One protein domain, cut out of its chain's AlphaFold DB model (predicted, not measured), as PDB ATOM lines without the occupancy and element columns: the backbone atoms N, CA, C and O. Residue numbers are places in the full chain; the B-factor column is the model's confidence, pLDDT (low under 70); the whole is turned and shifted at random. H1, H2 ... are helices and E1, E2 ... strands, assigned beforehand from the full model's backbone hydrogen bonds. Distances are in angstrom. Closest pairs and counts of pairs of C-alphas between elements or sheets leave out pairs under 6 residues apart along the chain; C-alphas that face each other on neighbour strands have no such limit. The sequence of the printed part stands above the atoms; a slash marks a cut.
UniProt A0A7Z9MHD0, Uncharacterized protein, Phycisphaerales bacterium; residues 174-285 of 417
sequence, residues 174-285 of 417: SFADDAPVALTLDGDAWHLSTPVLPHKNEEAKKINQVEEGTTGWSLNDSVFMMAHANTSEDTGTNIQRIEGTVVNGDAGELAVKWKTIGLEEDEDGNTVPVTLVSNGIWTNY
ATOM      1  N   SER A 174     247.038 181.479  69.215       92.81
ATOM      2  CA  SER A 174     247.141 180.978  70.586       92.81
ATOM      3  C   SER A 174     246.178 179.825  70.768       92.81
ATOM      4  O   SER A 174     245.039 179.897  70.302       92.81
ATOM      5  N   PHE A 175     246.621 178.779  71.459       92.31
ATOM      6  CA  PHE A 175     245.697 177.780  71.974       92.31
ATOM      7  C   PHE A 175     244.848 178.390  73.097       92.31
ATOM      8  O   PHE A 175     245.277 179.341  73.760       92.31
ATOM      9  N   ALA A 176     243.643 177.850  73.285       89.50
ATOM     10  CA  ALA A 176     242.806 178.176  74.435       89.50
ATOM     11  C   ALA A 176     243.463 177.686  75.737       89.50
ATOM     12  O   ALA A 176     244.275 176.762  75.716       89.50
ATOM     13  N   ASP A 177     243.119 178.296  76.870       85.25
ATOM     14  CA  ASP A 177     243.731 177.970  78.169       85.25
ATOM     15  C   ASP A 177     243.442 176.530  78.630       85.25
ATOM     16  O   ASP A 177     244.221 175.950  79.381       85.25
ATOM     17  N   ASP A 178     242.336 175.947  78.168       86.25
ATOM     18  CA  ASP A 178     241.900 174.575  78.443       86.25
ATOM     19  C   ASP A 178     242.331 173.566  77.366       86.25
ATOM     20  O   ASP A 178     242.019 172.376  77.462       86.25
ATOM     21  N   ALA A 179     243.049 174.019  76.336       87.88
ATOM     22  CA  ALA A 179     243.543 173.152  75.284       87.88
ATOM     23  C   ALA A 179     244.545 172.127  75.854       87.88
ATOM     24  O   ALA A 179     245.382 172.489  76.684       87.88
ATOM     25  N   PRO A 180     244.520 170.858  75.399       86.62
ATOM     26  CA  PRO A 180     245.410 169.808  75.892       86.62
ATOM     27  C   PRO A 180     246.833 169.974  75.333       86.62
ATOM     28  O   PRO A 180     247.295 169.180  74.516       86.62
ATOM     29  N   VAL A 181     247.521 171.033  75.751       88.94
ATOM     30  CA  VAL A 181     248.932 171.281  75.460       88.94
ATOM     31  C   VAL A 181     249.756 170.724  76.616       88.94
ATOM     32  O   VAL A 181     249.597 171.154  77.758       88.94
ATOM     33  N   ALA A 182     250.630 169.759  76.336       85.88
ATOM     34  CA  ALA A 182     251.405 169.078  77.368       85.88
ATOM     35  C   ALA A 182     252.868 168.902  76.958       85.88
ATOM     36  O   ALA A 182     253.168 168.531  75.823       85.88
ATOM     37  N   LEU A 183     253.768 169.130  77.916       86.94
ATOM     38  CA  LEU A 183     255.166 168.718  77.846       86.94
ATOM     39  C   LEU A 183     255.326 167.431  78.650       86.94
ATOM     40  O   LEU A 183     255.065 167.411  79.852       86.94
ATOM     41  N   THR A 184     255.744 166.362  77.987       86.12
ATOM     42  CA  THR A 184     255.994 165.064  78.616       86.12
ATOM     43  C   THR A 184     257.462 164.706  78.479       86.12
ATOM     44  O   THR A 184     258.011 164.788  77.382       86.12
ATOM     45  N   LEU A 185     258.089 164.297  79.578       85.06
ATOM     46  CA  LEU A 185     259.432 163.735  79.551       85.06
ATOM     47  C   LEU A 185     259.337 162.251  79.172       85.06
ATOM     48  O   LEU A 185     258.682 161.484  79.879       85.06
ATOM     49  N   ASP A 186     259.965 161.867  78.063       84.19
ATOM     50  CA  ASP A 186     260.090 160.476  77.623       84.19
ATOM     51  C   ASP A 186     261.577 160.141  77.447       84.19
ATOM     52  O   ASP A 186     262.261 160.688  76.580       84.19
ATOM     53  N   GLY A 187     262.103 159.290  78.331       84.19
ATOM     54  CA  GLY A 187     263.541 159.034  78.433       84.19
ATOM     55  C   GLY A 187     264.333 160.313  78.722       84.19
ATOM     56  O   GLY A 187     264.067 161.000  79.706       84.19
ATOM     57  N   ASP A 188     265.278 160.633  77.835       83.31
ATOM     58  CA  ASP A 188     266.195 161.774  77.961       83.31
ATOM     59  C   ASP A 188     265.741 162.992  77.132       83.31
ATOM     60  O   ASP A 188     266.556 163.835  76.751       83.31
ATOM     61  N   ALA A 189     264.450 163.080  76.786       86.62
ATOM     62  CA  ALA A 189     263.928 164.159  75.954       86.62
ATOM     63  C   ALA A 189     262.535 164.642  76.378       86.62
ATOM     64  O   ALA A 189     261.640 163.870  76.724       86.62
ATOM     65  N   TRP A 190     262.331 165.955  76.296       87.50
ATOM     66  CA  TRP A 190     261.033 166.597  76.443       87.50
ATOM     67  C   TRP A 190     260.298 166.622  75.105       87.50
ATOM     68  O   TRP A 190     260.799 167.140  74.101       87.50
ATOM     69  N   HIS A 191     259.077 166.097  75.116       89.38
ATOM     70  CA  HIS A 191     258.166 166.056  73.981       89.38
ATOM     71  C   HIS A 191     257.009 167.026  74.205       89.38
ATOM     72  O   HIS A 191     256.278 166.918  75.189       89.38
ATOM     73  N   LEU A 192     256.833 167.965  73.276       90.88
ATOM     74  CA  LEU A 192     255.677 168.853  73.245       90.88
ATOM     75  C   LEU A 192     254.565 168.209  72.412       90.88
ATOM     76  O   LEU A 192     254.767 167.884  71.242       90.88
ATOM     77  N   SER A 193     253.390 168.053  73.016       88.75
ATOM     78  CA  SER A 193     252.165 167.625  72.347       88.75
ATOM     79  C   SER A 193     251.155 168.764  72.355       88.75
ATOM     80  O   SER A 193     250.911 169.388  73.390       88.75
ATOM     81  N   THR A 194     250.577 169.043  71.191       91.06
ATOM     82  CA  THR A 194     249.576 170.096  70.995       91.06
ATOM     83  C   THR A 194     248.376 169.542  70.238       91.06
ATOM     84  O   THR A 194     248.554 168.664  69.390       91.06
ATOM     85  N   PRO A 195     247.167 170.085  70.464       90.44
ATOM     86  CA  PRO A 195     246.018 169.773  69.630       90.44
ATOM     87  C   PRO A 195     246.163 170.408  68.236       90.44
ATOM     88  O   PRO A 195     247.196 170.976  67.873       90.44
ATOM     89  N   VAL A 196     245.088 170.311  67.460       89.19
ATOM     90  CA  VAL A 196     244.926 170.921  66.137       89.19
ATOM     91  C   VAL A 196     245.253 172.412  66.180       89.19
ATOM     92  O   VAL A 196     244.896 173.111  67.132       89.19
ATOM     93  N   LEU A 197     245.928 172.902  65.139       90.38
ATOM     94  CA  LEU A 197     246.378 174.285  65.068       90.38
ATOM     95  C   LEU A 197     245.200 175.275  65.086       90.38
ATOM     96  O   LEU A 197     244.316 175.198  64.227       90.38
ATOM     97  N   PRO A 198     245.206 176.265  65.999       91.81
ATOM     98  CA  PRO A 198     244.234 177.348  65.990       91.81
ATOM     99  C   PRO A 198     244.449 178.244  64.772       91.81
ATOM    100  O   PRO A 198     245.551 178.335  64.235       91.81
ATOM    101  N   HIS A 199     243.410 178.961  64.347       90.75
ATOM    102  CA  HIS A 199     243.535 179.898  63.232       90.75
ATOM    103  C   HIS A 199     244.478 181.050  63.591       90.75
ATOM    104  O   HIS A 199     244.474 181.539  64.724       90.75
ATOM    105  N   LYS A 200     245.237 181.534  62.603       90.44
ATOM    106  CA  LYS A 200     245.997 182.776  62.755       90.44
ATOM    107  C   LYS A 200     245.071 183.945  63.086       90.44
ATOM    108  O   LYS A 200     243.926 184.004  62.631       90.44
ATOM    109  N   ASN A 201     245.588 184.894  63.853       91.38
ATOM    110  CA  ASN A 201     244.908 186.145  64.139       91.38
ATOM    111  C   ASN A 201     244.763 187.003  62.864       91.38
ATOM    112  O   ASN A 201     245.460 186.810  61.863       91.38
ATOM    113  N   GLU A 202     243.833 187.956  62.897       87.69
ATOM    114  CA  GLU A 202     243.495 188.771  61.723       87.69
ATOM    115  C   GLU A 202     244.660 189.655  61.249       87.69
ATOM    116  O   GLU A 202     244.824 189.876  60.049       87.69
ATOM    117  N   GLU A 203     245.520 190.115  62.166       87.00
ATOM    118  CA  GLU A 203     246.726 190.874  61.810       87.00
ATOM    119  C   GLU A 203     247.686 190.012  60.974       87.00
ATOM    120  O   GLU A 203     248.122 190.429  59.901       87.00
ATOM    121  N   ALA A 204     247.966 188.786  61.420       85.75
ATOM    122  CA  ALA A 204     248.852 187.851  60.742       85.75
ATOM    123  C   ALA A 204     248.286 187.412  59.385       85.75
ATOM    124  O   ALA A 204     249.035 187.361  58.410       85.75
ATOM    125  N   LYS A 205     246.972 187.160  59.282       85.12
ATOM    126  CA  LYS A 205     246.322 186.863  57.992       85.12
ATOM    127  C   LYS A 205     246.463 188.020  57.005       85.12
ATOM    128  O   LYS A 205     246.819 187.794  55.849       85.12
ATOM    129  N   LYS A 206     246.250 189.256  57.467       85.38
ATOM    130  CA  LYS A 206     246.380 190.462  56.641       85.38
ATOM    131  C   LYS A 206     247.813 190.685  56.161       85.38
ATOM    132  O   LYS A 206     248.012 190.984  54.985       85.38
ATOM    133  N   ILE A 207     248.801 190.545  57.048       84.06
ATOM    134  CA  ILE A 207     250.224 190.707  56.702       84.06
ATOM    135  C   ILE A 207     250.647 189.644  55.684       84.06
ATOM    136  O   ILE A 207     251.264 189.971  54.675       84.06
ATOM    137  N   ASN A 208     250.259 188.389  55.917       80.00
ATOM    138  CA  ASN A 208     250.652 187.258  55.077       80.00
ATOM    139  C   ASN A 208     249.799 187.116  53.799       80.00
ATOM    140  O   ASN A 208     250.038 186.206  53.007       80.00
ATOM    141  N   GLN A 209     248.830 188.014  53.580       80.88
ATOM    142  CA  GLN A 209     247.909 188.007  52.438       80.88
ATOM    143  C   GLN A 209     247.179 186.672  52.246       80.88
ATOM    144  O   GLN A 209     247.103 186.140  51.138       80.88
ATOM    145  N   VAL A 210     246.663 186.122  53.339       79.44
ATOM    146  CA  VAL A 210     245.936 184.851  53.338       79.44
ATOM    147  C   VAL A 210     244.435 185.118  53.185       79.44
ATOM    148  O   VAL A 210     243.922 186.083  53.751       79.44
ATOM    149  N   GLU A 211     243.731 184.287  52.409       74.75
ATOM    150  CA  GLU A 211     242.288 184.426  52.173       74.75
ATOM    151  C   GLU A 211     241.469 184.324  53.469       74.75
ATOM    152  O   GLU A 211     241.706 183.456  54.323       74.75
ATOM    153  N   GLU A 212     240.464 185.198  53.587       64.75
ATOM    154  CA  GLU A 212     239.505 185.195  54.692       64.75
ATOM    155  C   GLU A 212     238.745 183.857  54.735       64.75
ATOM    156  O   GLU A 212     238.123 183.444  53.760       64.75
ATOM    157  N   GLY A 213     238.803 183.168  55.879       66.88
ATOM    158  CA  GLY A 213     238.133 181.878  56.103       66.88
ATOM    159  C   GLY A 213     239.060 180.659  56.116       66.88
ATOM    160  O   GLY A 213     238.644 179.590  56.556       66.88
ATOM    161  N   THR A 214     240.324 180.814  55.721       81.69
ATOM    162  CA  THR A 214     241.338 179.762  55.882       81.69
ATOM    163  C   THR A 214     241.959 179.793  57.287       81.69
ATOM    164  O   THR A 214     241.830 180.770  58.037       81.69
ATOM    165  N   THR A 215     242.654 178.715  57.659       82.44
ATOM    166  CA  THR A 215     243.375 178.620  58.940       82.44
ATOM    167  C   THR A 215     244.502 179.656  59.048       82.44
ATOM    168  O   THR A 215     244.879 180.050  60.151       82.44
ATOM    169  N   GLY A 216     245.025 180.135  57.913       82.50
ATOM    170  CA  GLY A 216     246.204 180.999  57.845       82.50
ATOM    171  C   GLY A 216     247.537 180.246  57.871       82.50
ATOM    172  O   GLY A 216     248.583 180.888  57.787       82.50
ATOM    173  N   TRP A 217     247.506 178.917  57.985       85.88
ATOM    174  CA  TRP A 217     248.680 178.045  58.003       85.88
ATOM    175  C   TRP A 217     248.837 177.310  56.678       85.88
ATOM    176  O   TRP A 217     247.846 176.936  56.050       85.88
ATOM    177  N   SER A 218     250.084 177.066  56.289       83.38
ATOM    178  CA  SER A 218     250.443 176.199  55.168       83.38
ATOM    179  C   SER A 218     251.188 174.963  55.668       83.38
ATOM    180  O   SER A 218     251.828 174.983  56.722       83.38
ATOM    181  N   LEU A 219     251.112 173.871  54.907       81.06
ATOM    182  CA  LEU A 219     251.924 172.686  55.171       81.06
ATOM    183  C   LEU A 219     253.414 173.068  55.133       81.06
ATOM    184  O   LEU A 219     253.826 173.843  54.274       81.06
ATOM    185  N   ASN A 220     254.215 172.502  56.035       78.38
ATOM    186  CA  ASN A 220     255.641 172.790  56.213       78.38
ATOM    187  C   ASN A 220     255.992 174.189  56.738       78.38
ATOM    188  O   ASN A 220     257.181 174.508  56.828       78.38
ATOM    189  N   ASP A 221     255.009 174.993  57.161       82.81
ATOM    190  CA  ASP A 221     255.303 176.217  57.905       82.81
ATOM    191  C   ASP A 221     256.167 175.873  59.130       82.81
ATOM    192  O   ASP A 221     255.856 174.972  59.918       82.81
ATOM    193  N   SER A 222     257.283 176.587  59.288       86.06
ATOM    194  CA  SER A 222     258.103 176.480  60.490       86.06
ATOM    195  C   SER A 222     257.475 177.341  61.576       86.06
ATOM    196  O   SER A 222     257.212 178.524  61.365       86.06
ATOM    197  N   VAL A 223     257.229 176.754  62.743       91.31
ATOM    198  CA  VAL A 223     256.610 177.424  63.889       91.31
ATOM    199  C   VAL A 223     257.444 177.213  65.141       91.31
ATOM    200  O   VAL A 223     258.298 176.330  65.186       91.31
ATOM    201  N   PHE A 224     257.215 178.021  66.168       93.50
ATOM    202  CA  PHE A 224     257.792 177.787  67.482       93.50
ATOM    203  C   PHE A 224     256.841 178.185  68.610       93.50
ATOM    204  O   PHE A 224     256.029 179.104  68.468       93.50
ATOM    205  N   MET A 225     256.993 177.507  69.745       93.69
ATOM    206  CA  MET A 225     256.478 177.933  71.047       93.69
ATOM    207  C   MET A 225     257.649 178.295  71.959       93.69
ATOM    208  O   MET A 225     258.787 177.896  71.713       93.69
ATOM    209  N   MET A 226     257.384 179.077  73.001       91.38
ATOM    210  CA  MET A 226     258.400 179.454  73.981       91.38
ATOM    211  C   MET A 226     258.239 178.643  75.259       91.38
ATOM    212  O   MET A 226     257.127 178.507  75.773       91.38
ATOM    213  N   ALA A 227     259.356 178.156  75.787       89.94
ATOM    214  CA  ALA A 227     259.409 177.425  77.042       89.94
ATOM    215  C   ALA A 227     260.516 177.969  77.949       89.94
ATOM    216  O   ALA A 227     261.570 178.381  77.470       89.94
ATOM    217  N   HIS A 228     260.261 177.973  79.253       87.69
ATOM    218  CA  HIS A 228     261.289 178.082  80.266       87.69
ATOM    219  C   HIS A 228     262.044 176.756  80.340       87.69
ATOM    220  O   HIS A 228     261.432 175.712  80.561       87.69
ATOM    221  N   ALA A 229     263.352 176.820  80.148       85.75
ATOM    222  CA  ALA A 229     264.295 175.719  80.271       85.75
ATOM    223  C   ALA A 229     265.525 176.219  81.047       85.75
ATOM    224  O   ALA A 229     265.426 177.174  81.824       85.75
ATOM    225  N   ASN A 230     266.684 175.595  80.858       83.56
ATOM    226  CA  ASN A 230     267.914 176.066  81.476       83.56
ATOM    227  C   ASN A 230     268.321 177.451  80.949       83.56
ATOM    228  O   ASN A 230     267.987 177.843  79.822       83.56
ATOM    229  N   THR A 231     269.057 178.193  81.776       80.44
ATOM    230  CA  THR A 231     269.575 179.504  81.385       80.44
ATOM    231  C   THR A 231     270.659 179.320  80.335       80.44
ATOM    232  O   THR A 231     271.684 178.697  80.583       80.44
ATOM    233  N   SER A 232     270.434 179.883  79.153       77.75
ATOM    234  CA  SER A 232     271.412 179.857  78.074       77.75
ATOM    235  C   SER A 232     272.455 180.954  78.299       77.75
ATOM    236  O   SER A 232     272.094 182.124  78.425       77.75
ATOM    237  N   GLU A 233     273.744 180.597  78.304       77.06
ATOM    238  CA  GLU A 233     274.854 181.563  78.404       77.06
ATOM    239  C   GLU A 233     274.826 182.598  77.267       77.06
ATOM    240  O   GLU A 233     275.138 183.773  77.463       77.06
ATOM    241  N   ASP A 234     274.381 182.173  76.084       75.88
ATOM    242  CA  ASP A 234     274.252 183.009  74.896       75.88
ATOM    243  C   ASP A 234     273.176 184.093  75.071       75.88
ATOM    244  O   ASP A 234     273.412 185.285  74.836       75.88
ATOM    245  N   THR A 235     271.972 183.700  75.491       73.56
ATOM    246  CA  THR A 235     270.842 184.640  75.581       73.56
ATOM    247  C   THR A 235     270.763 185.358  76.923       73.56
ATOM    248  O   THR A 235     270.150 186.421  76.998       73.56
ATOM    249  N   GLY A 236     271.384 184.809  77.970       76.56
ATOM    250  CA  GLY A 236     271.267 185.297  79.344       76.56
ATOM    251  C   GLY A 236     269.860 185.113  79.920       76.56
ATOM    252  O   GLY A 236     269.524 185.723  80.933       76.56
ATOM    253  N   THR A 237     269.017 184.309  79.263       81.62
ATOM    254  CA  THR A 237     267.642 184.040  79.686       81.62
ATOM    255  C   THR A 237     267.396 182.544  79.801       81.62
ATOM    256  O   THR A 237     268.097 181.725  79.206       81.62
ATOM    257  N   ASN A 238     266.360 182.194  80.556       85.31
ATOM    258  CA  ASN A 238     265.864 180.829  80.660       85.31
ATOM    259  C   ASN A 238     264.796 180.514  79.600       85.31
ATOM    260  O   ASN A 238     264.095 179.523  79.742       85.31
ATOM    261  N   ILE A 239     264.619 181.359  78.577       86.88
ATOM    262  CA  ILE A 239     263.594 181.177  77.546       86.88
ATOM    263  C   ILE A 239     264.229 180.554  76.307       86.88
ATOM    264  O   ILE A 239     265.147 181.113  75.710       86.88
ATOM    265  N   GLN A 240     263.680 179.426  75.872       86.88
ATOM    266  CA  GLN A 240     264.085 178.730  74.659       86.88
ATOM    267  C   GLN A 240     262.906 178.566  73.695       86.88
ATOM    268  O   GLN A 240     261.735 178.580  74.089       86.88
ATOM    269  N   ARG A 241     263.217 178.426  72.401       89.81
ATOM    270  CA  ARG A 241     262.224 178.147  71.357       89.81
ATOM    271  C   ARG A 241     262.134 176.646  71.118       89.81
ATOM    272  O   ARG A 241     263.129 176.021  70.766       89.81
ATOM    273  N   ILE A 242     260.929 176.103  71.224       90.88
ATOM    274  CA  ILE A 242     260.608 174.752  70.766       90.88
ATOM    275  C   ILE A 242     260.135 174.877  69.328       90.88
ATOM    276  O   ILE A 242     259.024 175.341  69.081       90.88
ATOM    277  N   GLU A 243     260.993 174.530  68.375       90.75
ATOM    278  CA  GLU A 243     260.646 174.585  66.957       90.75
ATOM    279  C   GLU A 243     259.762 173.404  66.552       90.75
ATOM    280  O   GLU A 243     259.916 172.286  67.038       90.75
ATOM    281  N   GLY A 244     258.866 173.635  65.604       89.50
ATOM    282  CA  GLY A 244     258.003 172.625  65.018       89.50
ATOM    283  C   GLY A 244     257.760 172.887  63.539       89.50
ATOM    284  O   GLY A 244     258.078 173.955  63.008       89.50
ATOM    285  N   THR A 245     257.225 171.881  62.859       88.12
ATOM    286  CA  THR A 245     256.828 171.964  61.448       88.12
ATOM    287  C   THR A 245     255.360 171.596  61.317       88.12
ATOM    288  O   THR A 245     254.926 170.593  61.888       88.12
ATOM    289  N   VAL A 246     254.596 172.403  60.583       88.06
ATOM    290  CA  VAL A 246     253.180 172.133  60.318       88.06
ATOM    291  C   VAL A 246     253.045 170.921  59.395       88.06
ATOM    292  O   VAL A 246     253.629 170.882  58.314       88.06
ATOM    293  N   VAL A 247     252.258 169.938  59.822       87.00
ATOM    294  CA  VAL A 247     252.005 168.672  59.124       87.00
ATOM    295  C   VAL A 247     250.502 168.403  59.044       87.00
ATOM    296  O   VAL A 247     249.719 168.953  59.821       87.00
ATOM    297  N   ASN A 248     250.089 167.534  58.124       85.50
ATOM    298  CA  ASN A 248     248.727 167.010  58.126       85.50
ATOM    299  C   ASN A 248     248.576 166.012  59.277       85.50
ATOM    300  O   ASN A 248     249.334 165.046  59.365       85.50
ATOM    301  N   GLY A 249     247.614 166.259  60.158       79.75
ATOM    302  CA  GLY A 249     247.210 165.326  61.199       79.75
ATOM    303  C   GLY A 249     246.342 164.192  60.654       79.75
ATOM    304  O   GLY A 249     245.860 164.231  59.518       79.75
ATOM    305  N   ASP A 250     246.087 163.198  61.504       72.31
ATOM    306  CA  ASP A 250     245.408 161.946  61.137       72.31
ATOM    307  C   ASP A 250     243.981 162.139  60.585       72.31
ATOM    308  O   ASP A 250     243.480 161.304  59.832       72.31
ATOM    309  N   ALA A 251     243.323 163.250  60.936       70.19
ATOM    310  CA  ALA A 251     241.967 163.599  60.502       70.19
ATOM    311  C   ALA A 251     241.919 164.591  59.317       70.19
ATOM    312  O   ALA A 251     240.839 165.049  58.948       70.19
ATOM    313  N   GLY A 252     243.068 164.936  58.721       74.00
ATOM    314  CA  GLY A 252     243.173 165.940  57.651       74.00
ATOM    315  C   GLY A 252     243.223 167.394  58.139       74.00
ATOM    316  O   GLY A 252     243.222 168.315  57.325       74.00
ATOM    317  N   GLU A 253     243.276 167.608  59.452       84.94
ATOM    318  CA  GLU A 253     243.467 168.921  60.074       84.94
ATOM    319  C   GLU A 253     244.961 169.223  60.255       84.94
ATOM    320  O   GLU A 253     245.774 168.311  60.389       84.94
ATOM    321  N   LEU A 254     245.344 170.502  60.271       87.44
ATOM    322  CA  LEU A 254     246.749 170.881  60.433       87.44
ATOM    323  C   LEU A 254     247.185 170.727  61.895       87.44
ATOM    324  O   LEU A 254     246.579 171.293  62.806       87.44
ATOM    325  N   ALA A 255     248.273 169.994  62.106       89.75
ATOM    326  CA  ALA A 255     248.921 169.782  63.394       89.75
ATOM    327  C   ALA A 255     250.400 170.183  63.310       89.75
ATOM    328  O   ALA A 255     250.904 170.527  62.240       89.75
ATOM    329  N   VAL A 256     251.117 170.151  64.433       89.69
ATOM    330  CA  VAL A 256     252.552 170.463  64.465       89.69
ATOM    331  C   VAL A 256     253.343 169.250  64.919       89.69
ATOM    332  O   VAL A 256     253.077 168.675  65.972       89.69
ATOM    333  N   LYS A 257     254.371 168.906  64.146       89.62
ATOM    334  CA  LYS A 257     255.427 167.994  64.574       89.62
ATOM    335  C   LYS A 257     256.525 168.807  65.257       89.62
ATOM    336  O   LYS A 257     257.308 169.480  64.581       89.62
ATOM    337  N   TRP A 258     256.555 168.773  66.585       91.25
ATOM    338  CA  TRP A 258     257.541 169.487  67.399       91.25
ATOM    339  C   TRP A 258     258.885 168.757  67.433       91.25
ATOM    340  O   TRP A 258     258.938 167.527  67.468       91.25
ATOM    341  N   LYS A 259     259.979 169.522  67.436       89.44
ATOM    342  CA  LYS A 259     261.302 169.013  67.798       89.44
ATOM    343  C   LYS A 259     261.349 168.781  69.305       89.44
ATOM    344  O   LYS A 259     260.701 169.488  70.077       89.44
ATOM    345  N   THR A 260     262.122 167.788  69.711       86.88
ATOM    346  CA  THR A 260     262.347 167.480  71.120       86.88
ATOM    347  C   THR A 260     263.412 168.392  71.710       86.88
ATOM    348  O   THR A 260     264.309 168.853  71.001       86.88
ATOM    349  N   ILE A 261     263.322 168.638  73.015       84.06
ATOM    350  CA  ILE A 261     264.397 169.282  73.775       84.06
ATOM    351  C   ILE A 261     265.118 168.189  74.554       84.06
ATOM    352  O   ILE A 261     264.464 167.383  75.214       84.06
ATOM    353  N   GLY A 262     266.445 168.139  74.460       79.62
ATOM    354  CA  GLY A 262     267.239 167.205  75.256       79.62
ATOM    355  C   GLY A 262     267.104 167.491  76.750       79.62
ATOM    356  O   GLY A 262     266.850 168.623  77.159       79.62
ATOM    357  N   LEU A 263     267.255 166.458  77.570       78.88
ATOM    358  CA  LEU A 263     267.331 166.619  79.011       78.88
ATOM    359  C   LEU A 263     268.614 167.381  79.363       78.88
ATOM    360  O   LEU A 263     269.713 166.973  78.991       78.88
ATOM    361  N   GLU A 264     268.455 168.486  80.085       78.56
ATOM    362  CA  GLU A 264     269.562 169.225  80.679       78.56
ATOM    363  C   GLU A 264     269.523 169.063  82.201       78.56
ATOM    364  O   GLU A 264     268.457 169.129  82.825       78.56
ATOM    365  N   GLU A 265     270.698 168.837  82.781       78.69
ATOM    366  CA  GLU A 265     270.905 168.763  84.225       78.69
ATOM    367  C   GLU A 265     271.525 170.077  84.714       78.69
ATOM    368  O   GLU A 265     272.345 170.685  84.021       78.69
ATOM    369  N   ASP A 266     271.106 170.535  85.891       74.00
ATOM    370  CA  ASP A 266     271.741 171.664  86.569       74.00
ATOM    371  C   ASP A 266     273.131 171.286  87.127       74.00
ATOM    372  O   ASP A 266     273.554 170.128  87.081       74.00
ATOM    373  N   GLU A 267     273.864 172.267  87.668       73.19
ATOM    374  CA  GLU A 267     275.185 172.038  88.287       73.19
ATOM    375  C   GLU A 267     275.145 171.023  89.450       73.19
ATOM    376  O   GLU A 267     276.177 170.446  89.800       73.19
ATOM    377  N   ASP A 268     273.960 170.778  90.016       74.75
ATOM    378  CA  ASP A 268     273.703 169.854  91.121       74.75
ATOM    379  C   ASP A 268     273.213 168.465  90.642       74.75
ATOM    380  O   ASP A 268     272.979 167.576  91.468       74.75
ATOM    381  N   GLY A 269     273.093 168.242  89.326       73.56
ATOM    382  CA  GLY A 269     272.658 166.981  88.714       73.56
ATOM    383  C   GLY A 269     271.140 166.749  88.714       73.56
ATOM    384  O   GLY A 269     270.695 165.619  88.507       73.56
ATOM    385  N   ASN A 270     270.322 167.773  88.970       79.31
ATOM    386  CA  ASN A 270     268.866 167.683  88.869       79.31
ATOM    387  C   ASN A 270     268.395 168.029  87.458       79.31
ATOM    388  O   ASN A 270     268.863 168.980  86.834       79.31
ATOM    389  N   THR A 271     267.382 167.308  86.981       77.81
ATOM    390  CA  THR A 271     266.722 167.620  85.712       77.81
ATOM    391  C   THR A 271     266.036 168.981  85.772       77.81
ATOM    392  O   THR A 271     265.145 169.197  86.599       77.81
ATOM    393  N   VAL A 272     266.386 169.877  84.849       79.44
ATOM    394  CA  VAL A 272     265.720 171.173  84.725       79.44
ATOM    395  C   VAL A 272     264.325 170.963  84.115       79.44
ATOM    396  O   VAL A 272     264.216 170.471  82.986       79.44
ATOM    397  N   PRO A 273     263.229 171.303  84.825       81.25
ATOM    398  CA  PRO A 273     261.886 171.136  84.288       81.25
ATOM    399  C   PRO A 273     261.628 172.142  83.165       81.25
ATOM    400  O   PRO A 273     261.788 173.349  83.352       81.25
ATOM    401  N   VAL A 274     261.165 171.649  82.013       85.88
ATOM    402  CA  VAL A 274     260.742 172.506  80.901       85.88
ATOM    403  C   VAL A 274     259.268 172.862  81.077       85.88
ATOM    404  O   VAL A 274     258.414 171.984  81.200       85.88
ATOM    405  N   THR A 275     258.948 174.155  81.087       87.06
ATOM    406  CA  THR A 275     257.564 174.651  81.223       87.06
ATOM    407  C   THR A 275     257.245 175.661  80.133       87.06
ATOM    408  O   THR A 275     258.106 176.432  79.737       87.06
ATOM    409  N   LEU A 276     256.019 175.684  79.606       88.38
ATOM    410  CA  LEU A 276     255.661 176.640  78.554       88.38
ATOM    411  C   LEU A 276     255.545 178.062  79.114       88.38
ATOM    412  O   LEU A 276     254.900 178.283  80.135       88.38
ATOM    413  N   VAL A 277     256.131 179.034  78.408       87.88
ATOM    414  CA  VAL A 277     256.007 180.469  78.728       87.88
ATOM    415  C   VAL A 277     254.588 180.953  78.434       87.88
ATOM    416  O   VAL A 277     254.041 181.794  79.142       87.88
ATOM    417  N   SER A 278     253.993 180.451  77.347       88.19
ATOM    418  CA  SER A 278     252.632 180.785  76.928       88.19
ATOM    419  C   SER A 278     252.083 179.752  75.945       88.19
ATOM    420  O   SER A 278     252.851 179.043  75.294       88.19
ATOM    421  N   ASN A 279     250.764 179.768  75.755       90.81
ATOM    422  CA  ASN A 279     250.056 178.982  74.739       90.81
ATOM    423  C   ASN A 279     250.101 179.612  73.331       90.81
ATOM    424  O   ASN A 279     249.396 179.165  72.422       90.81
ATOM    425  N   GLY A 280     250.913 180.657  73.146       92.38
ATOM    426  CA  GLY A 280     251.104 181.326  71.867       92.38
ATOM    427  C   GLY A 280     251.946 180.501  70.894       92.38
ATOM    428  O   GLY A 280     252.891 179.822  71.287       92.38
ATOM    429  N   ILE A 281     251.621 180.608  69.610       93.19
ATOM    430  CA  ILE A 281     252.360 180.017  68.497       93.19
ATOM    431  C   ILE A 281     252.861 181.145  67.606       93.19
ATOM    432  O   ILE A 281     252.098 182.019  67.178       93.19
ATOM    433  N   TRP A 282     254.146 181.104  67.287       93.81
ATOM    434  CA  TRP A 282     254.783 182.030  66.365       93.81
ATOM    435  C   TRP A 282     255.208 181.301  65.099       93.81
ATOM    436  O   TRP A 282     255.730 180.193  65.166       93.81
ATOM    437  N   THR A 283     255.070 181.949  63.945       90.50
ATOM    438  CA  THR A 283     255.746 181.491  62.724       90.50
ATOM    439  C   THR A 283     257.233 181.805  62.847       90.50
ATOM    440  O   THR A 283     257.600 182.920  63.222       90.50
ATOM    441  N   ASN A 284     258.108 180.850  62.551       88.62
ATOM    442  CA  ASN A 284     259.544 181.067  62.454       88.62
ATOM    443  C   ASN A 284     259.877 181.645  61.073       88.62
ATOM    444  O   ASN A 284     259.628 181.010  60.052       88.62
ATOM    445  N   TYR A 285     260.465 182.840  61.044       85.88
ATOM    446  CA  TYR A 285     260.920 183.478  59.810       85.88
ATOM    447  C   TYR A 285     262.457 183.457  59.768       85.88
ATOM    448  O   TYR A 285     263.093 184.382  60.280       85.88
TER     449      TYR A 285
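What this domain is: This is residues 174 to 285 of the 417 residues of an uncharacterized protein of Phycisphaerales bacterium (UniProt A0A7Z9MHD0). With little regular structure, the domain is a curled sheet, E5 E4 E3 E6, with the hairpin E1 and E2 beside E5 and loops reaching out at both ends, H1 near one. The 112 printed residues, 42 in named elements, are mostly strand, in order E1 E2 H1 E3 E4 E5 E6; both sheets are antiparallel. It is only just compact, close to loose, radius of gyration 15.4 A, spanning 52 by 31 by 25 A.

Where its parts are: E4, residues 239 to 248, measures 28.3 A; E3, 222 to 228, 20.1 A. E5 is 254 to 258, E6 280 to 283, E1 182 to 186, from C-alpha 182 (251.405, 169.078, 77.368), E2 189 to 193, H1 202 to 207. C-alpha 283 is at (255.746, 181.491, 62.724).

How they stand to each other: E3 E4 E5 form a meander, antiparallel neighbours in turn; E6 beside E3 completes a Greek key. N 242 and O 225 are 2.8 A apart, N 247 and O 255 2.8 A, N 224 and O 282 2.8 A, N 191 and O 184 2.8 A. The closest C-alphas of E2 and E5, Leu 192 and Trp 258, are 6.2 A apart. H1, every O i to N i+4 pair within hydrogen-bond range, is not on the sheet.

The domain as a whole: The C-alphas farthest apart, Glu 212 and Asp 268, are 52.3 A apart. The printed part has no cut; links H1 to E3 and E5 to E6 are long. Residues 212 to 213 have pLDDT under 70.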